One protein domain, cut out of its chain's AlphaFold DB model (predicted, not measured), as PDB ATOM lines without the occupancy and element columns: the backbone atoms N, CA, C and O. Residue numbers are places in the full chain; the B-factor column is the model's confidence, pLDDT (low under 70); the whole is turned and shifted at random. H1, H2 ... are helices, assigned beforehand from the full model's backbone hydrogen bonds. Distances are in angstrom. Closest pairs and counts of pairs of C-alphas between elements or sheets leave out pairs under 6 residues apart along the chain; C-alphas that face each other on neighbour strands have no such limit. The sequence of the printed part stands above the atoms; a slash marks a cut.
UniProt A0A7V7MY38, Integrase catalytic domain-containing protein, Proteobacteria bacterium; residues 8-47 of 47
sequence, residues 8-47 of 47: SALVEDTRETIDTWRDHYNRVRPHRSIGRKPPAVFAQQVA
ATOM      1  N   SER A   8       0.623  20.189 -30.960       75.25
ATOM      2  CA  SER A   8       1.894  19.678 -30.431       75.25
ATOM      3  C   SER A   8       3.099  20.522 -30.861       75.25
ATOM      4  O   SER A   8       3.911  20.877 -30.014       75.25
ATOM      5  N   ALA A   9       3.157  20.931 -32.132       74.19
ATOM      6  CA  ALA A   9       4.254  21.726 -32.676       74.19
ATOM      7  C   ALA A   9       4.337  23.117 -32.024       74.19
ATOM      8  O   ALA A   9       5.429  23.611 -31.771       74.19
ATOM      9  N   LEU A  10       3.194  23.726 -31.681       83.88
ATOM     10  CA  LEU A  10       3.158  24.996 -30.942       83.88
ATOM     11  C   LEU A  10       3.693  24.843 -29.510       83.88
ATOM     12  O   LEU A  10       4.383  25.724 -29.004       83.88
ATOM     13  N   VAL A  11       3.375  23.733 -28.841       91.19
ATOM     14  CA  VAL A  11       3.854  23.465 -27.477       91.19
ATOM     15  C   VAL A  11       5.358  23.198 -27.471       91.19
ATOM     16  O   VAL A  11       6.045  23.631 -26.548       91.19
ATOM     17  N   GLU A  12       5.872  22.498 -28.481       92.00
ATOM     18  CA  GLU A  12       7.309  22.265 -28.652       92.00
ATOM     19  C   GLU A  12       8.068  23.579 -28.891       92.00
ATOM     20  O   GLU A  12       8.991  23.877 -28.136       92.00
ATOM     21  N   ASP A  13       7.606  24.414 -29.825       91.25
ATOM     22  CA  ASP A  13       8.153  25.758 -30.077       91.25
ATOM     23  C   ASP A  13       8.111  26.654 -28.826       91.25
ATOM     24  O   ASP A  13       9.092  27.305 -28.457       91.25
ATOM     25  N   THR A  14       6.998  26.615 -28.088       94.88
ATOM     26  CA  THR A  14       6.857  27.369 -26.837       94.88
ATOM     27  C   THR A  14       7.875  26.907 -25.792       94.88
ATOM     28  O   THR A  14       8.471  27.731 -25.097       94.88
ATOM     29  N   ARG A  15       8.098  25.591 -25.662       96.62
ATOM     30  CA  ARG A  15       9.090  25.035 -24.727       96.62
ATOM     31  C   ARG A  15      10.505  25.448 -25.104       96.62
ATOM     32  O   ARG A  15      11.249  25.859 -24.217       96.62
ATOM     33  N   GLU A  16      10.853  25.372 -26.385       96.81
ATOM     34  CA  GLU A  16      12.163  25.791 -26.892       96.81
ATOM     35  C   GLU A  16      12.406  27.283 -26.642       96.81
ATOM     36  O   GLU A  16      13.455  27.677 -26.124       96.81
ATOM     37  N   THR A  17      11.397  28.111 -26.919       96.62
ATOM     38  CA  THR A  17      11.455  29.553 -26.670       96.62
ATOM     39  C   THR A  17      11.690  29.843 -25.187       96.62
ATOM     40  O   THR A  17      12.569  30.634 -24.839       96.62
ATOM     41  N   ILE A  18      10.942  29.190 -24.292       97.69
ATOM     42  CA  ILE A  18      11.099  29.368 -22.843       97.69
ATOM     43  C   ILE A  18      12.487  28.922 -22.381       97.69
ATOM     44  O   ILE A  18      13.111  29.627 -21.586       97.69
ATOM     45  N   ASP A  19      12.976  27.773 -22.850       98.06
ATOM     46  CA  ASP A  19      14.283  27.262 -22.438       98.06
ATOM     47  C   ASP A  19      15.419  28.180 -22.897       98.06
ATOM     48  O   ASP A  19      16.262  28.565 -22.084       98.06
ATOM     49  N   THR A  20      15.355  28.652 -24.144       98.12
ATOM     50  CA  THR A  20      16.307  29.619 -24.703       98.12
ATOM     51  C   THR A  20      16.347  30.901 -23.871       98.12
ATOM     52  O   THR A  20      17.415  31.381 -23.481       98.12
ATOM     53  N   TRP A  21      15.177  31.452 -23.534       98.06
ATOM     54  CA  TRP A  21      15.089  32.637 -22.682       98.06
ATOM     55  C   TRP A  21      15.624  32.388 -21.274       98.06
ATOM     56  O   TRP A  21      16.304  33.249 -20.709       98.06
ATOM     57  N   ARG A  22      15.328  31.219 -20.702       98.19
ATOM     58  CA  ARG A  22      15.781  30.835 -19.365       98.19
ATOM     59  C   ARG A  22      17.298  30.700 -19.306       98.19
ATOM     60  O   ARG A  22      17.896  31.185 -18.344       98.19
ATOM     61  N   ASP A  23      17.919  30.073 -20.301       98.25
ATOM     62  CA  ASP A  23      19.375  29.968 -20.390       98.25
ATOM     63  C   ASP A  23      20.012  31.361 -20.473       98.25
ATOM     64  O   ASP A  23      20.823  31.730 -19.617       98.25
ATOM     65  N   HIS A  24      19.543  32.185 -21.414       98.19
ATOM     66  CA  HIS A  24      20.066  33.532 -21.612       98.19
ATOM     67  C   HIS A  24      19.918  34.403 -20.352       98.19
ATOM     68  O   HIS A  24      20.860  35.081 -19.933       98.19
ATOM     69  N   TYR A  25      18.757  34.363 -19.692       97.50
ATOM     70  CA  TYR A  25      18.529  35.097 -18.447       97.50
ATOM     71  C   TYR A  25      19.501  34.664 -17.343       97.50
ATOM     72  O   TYR A  25      20.088  35.510 -16.671       97.50
ATOM     73  N   ASN A  26      19.707  33.356 -17.175       97.81
ATOM     74  CA  ASN A  26      20.538  32.826 -16.097       97.81
ATOM     75  C   ASN A  26      22.040  32.987 -16.341       97.81
ATOM     76  O   ASN A  26      22.800  33.103 -15.376       97.81
ATOM     77  N   ARG A  27      22.484  32.985 -17.602       97.62
ATOM     78  CA  ARG A  27      23.912  32.973 -17.945       97.62
ATOM     79  C   ARG A  27      24.454  34.293 -18.459       97.62
ATOM     80  O   ARG A  27      25.625  34.577 -18.229       97.62
ATOM     81  N   VAL A  28      23.631  35.102 -19.118       97.44
ATOM     82  CA  VAL A  28      24.103  36.305 -19.815       97.44
ATOM     83  C   VAL A  28      23.707  37.573 -19.074       97.44
ATOM     84  O   VAL A  28      24.508  38.499 -18.969       97.44
ATOM     85  N   ARG A  29      22.483  37.647 -18.540       96.12
ATOM     86  CA  ARG A  29      21.929  38.915 -18.048       96.12
ATOM     87  C   ARG A  29      22.496  39.308 -16.674       96.12
ATOM     88  O   ARG A  29      22.248  38.609 -15.698       96.12
ATOM     89  N   PRO A  30      23.194  40.451 -16.530       96.62
ATOM     90  CA  PRO A  30      23.673  40.910 -15.229       96.62
ATOM     91  C   PRO A  30      22.569  41.618 -14.427       96.62
ATOM     92  O   PRO A  30      21.849  42.472 -14.949       96.62
ATOM     93  N   HIS A  31      22.478  41.329 -13.123       95.62
ATOM     94  CA  HIS A  31      21.457  41.908 -12.235       95.62
ATOM     95  C   HIS A  31      22.068  42.728 -11.100       95.62
ATOM     96  O   HIS A  31      22.918  42.245 -10.354       95.62
ATOM     97  N   ARG A  32      21.609  43.972 -10.914       95.50
ATOM     98  CA  ARG A  32      22.152  44.876  -9.882       95.50
ATOM     99  C   ARG A  32      21.947  44.377  -8.449       95.50
ATOM    100  O   ARG A  32      22.851  44.561  -7.644       95.50
ATOM    101  N   SER A  33      20.820  43.732  -8.150       95.50
ATOM    102  CA  SER A  33      20.486  43.223  -6.808       95.50
ATOM    103  C   SER A  33      21.469  42.176  -6.283       95.50
ATOM    104  O   SER A  33      21.631  42.040  -5.079       95.50
ATOM    105  N   ILE A  34      22.156  41.474  -7.183       94.62
ATOM    106  CA  ILE A  34      23.157  40.454  -6.858       94.62
ATOM    107  C   ILE A  34      24.567  40.900  -7.260       94.62
ATOM    108  O   ILE A  34      25.425  40.065  -7.496       94.62
ATOM    109  N   GLY A  35      24.836  42.205  -7.364       96.12
ATOM    110  CA  GLY A  35      26.186  42.714  -7.645       96.12
ATOM    111  C   GLY A  35      26.570  42.744  -9.128       96.12
ATOM    112  O   GLY A  35      27.741  42.613  -9.461       96.12
ATOM    113  N   ARG A  36      25.596  42.930 -10.027       96.19
ATOM    114  CA  ARG A  36      25.781  43.016 -11.494       96.19
ATOM    115  C   ARG A  36      26.392  41.759 -12.133       96.19
ATOM    116  O   ARG A  36      27.041  41.863 -13.168       96.19
ATOM    117  N   LYS A  37      26.130  40.578 -11.574       96.56
ATOM    118  CA  LYS A  37      26.482  39.279 -12.179       96.56
ATOM    119  C   LYS A  37      25.239  38.527 -12.669       96.56
ATOM    120  O   LYS A  37      24.136  38.831 -12.199       96.56
ATOM    121  N   PRO A  38      25.398  37.572 -13.601       97.81
ATOM    122  CA  PRO A  38      24.330  36.654 -13.966       97.81
ATOM    123  C   PRO A  38      23.905  35.744 -12.803       97.81
ATOM    124  O   PRO A  38      24.742  35.422 -11.948       97.81
ATOM    125  N   PRO A  39      22.638  35.290 -12.768       97.88
ATOM    126  CA  PRO A  39      22.129  34.424 -11.707       97.88
ATOM    127  C   PRO A  39      22.946  33.143 -11.516       97.88
ATOM    128  O   PRO A  39      23.248  32.784 -10.381       97.88
ATOM    129  N   ALA A  40      23.380  32.491 -12.601       97.62
ATOM    130  CA  ALA A  40      24.180  31.268 -12.527       97.62
ATOM    131  C   ALA A  40      25.548  31.493 -11.860       97.62
ATOM    132  O   ALA A  40      26.043  30.622 -11.150       97.62
ATOM    133  N   VAL A  41      26.162  32.665 -12.053       97.56
ATOM    134  CA  VAL A  41      27.423  33.024 -11.382       97.56
ATOM    135  C   VAL A  41      27.181  33.268  -9.897       97.56
ATOM    136  O   VAL A  41      27.961  32.815  -9.066       97.56
ATOM    137  N   PHE A  42      26.088  33.951  -9.544       97.12
ATOM    138  CA  PHE A  42      25.728  34.144  -8.139       97.12
ATOM    139  C   PHE A  42      25.457  32.810  -7.439       97.12
ATOM    140  O   PHE A  42      26.006  32.599  -6.365       97.12
ATOM    141  N   ALA A  43      24.684  31.911  -8.055       96.44
ATOM    142  CA  ALA A  43      24.358  30.599  -7.497       96.44
ATOM    143  C   ALA A  43      25.613  29.773  -7.173       96.44
ATOM    144  O   ALA A  43      25.705  29.214  -6.090       96.44
ATOM    145  N   GLN A  44      26.612  29.772  -8.060       96.56
ATOM    146  CA  GLN A  44      27.896  29.092  -7.826       96.56
ATOM    147  C   GLN A  44      28.686  29.661  -6.640       96.56
ATOM    148  O   GLN A  44      29.496  28.957  -6.054       96.56
ATOM    149  N   GLN A  45      28.490  30.935  -6.298       95.88
ATOM    150  CA  GLN A  45      29.216  31.597  -5.209       95.88
ATOM    151  C   GLN A  45      28.558  31.414  -3.839       95.88
ATOM    152  O   GLN A  45      29.181  31.745  -2.835       95.88
ATOM    153  N   VAL A  46      27.307  30.950  -3.799       94.50
ATOM    154  CA  VAL A  46      26.532  30.755  -2.561       94.50
ATOM    155  C   VAL A  46      26.155  29.290  -2.314       94.50
ATOM    156  O   VAL A  46      25.380  29.025  -1.398       94.50
ATOM    157  N   ALA A  47      26.647  28.378  -3.160       79.88
ATOM    158  CA  ALA A  47      26.446  26.934  -3.062       79.88
ATOM    159  C   ALA A  47      27.314  26.292  -1.972       79.88
ATOM    160  O   ALA A  47      28.402  26.842  -1.681       79.88
TER     161      ALA A  47
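This is residues 8 to 47 of the 47 residues of the protein "Integrase catalytic domain-containing protein" of Proteobacteria bacterium (UniProt A0A7V7MY38). A long straight helix, H1, stands out like a handle, with residues 8 to 22 free, and its last residues meet a small head made of a looping link, residues 28 to 38, and the short helix H2. The link folds back on itself, and H2 then makes a corner with the end of H1. The printed part has 40 residues with two named helices, H1 then H2, and no named strand; its class is all helix. It is only just loose, close to extended, with a radius of gyration of the C-alphas of 13.2 A, and it spans 40 by 20 by 12 A, the arm of H1 making most of the length.

H1 takes residues 8 to 27, from C-alpha 8 at (1.894, 19.678, -30.431) to C-alpha 27 at (23.912, 32.973, -17.945), 28.6 A in length. H2 takes residues 39 to 45, 10.0 A from first to last C-alpha, and ends with C-alpha 45 at (29.216, 31.597, -5.209).

H1 touches H2 with residues 25 to 27 alone. The closest C-alphas of the two are those of Asn 26 and Pro 39, 4.9 A apart. Their lines stand at a steep tilt of 48 degrees and run the same way, with the centres 21.0 A apart. In H1 and H2 every O i to N i+4 pair is within hydrogen-bond range.

The two C-alphas farthest apart are those of Ser 8 and Gly 35, at 40.5 A. The printed part has no cut, and it ends at Ala 47, the chain's last residue. The link from H1 to H2 is long, with 11 residues between them. The mean pLDDT of the printed part is 94.6, and no printed residue is under 70.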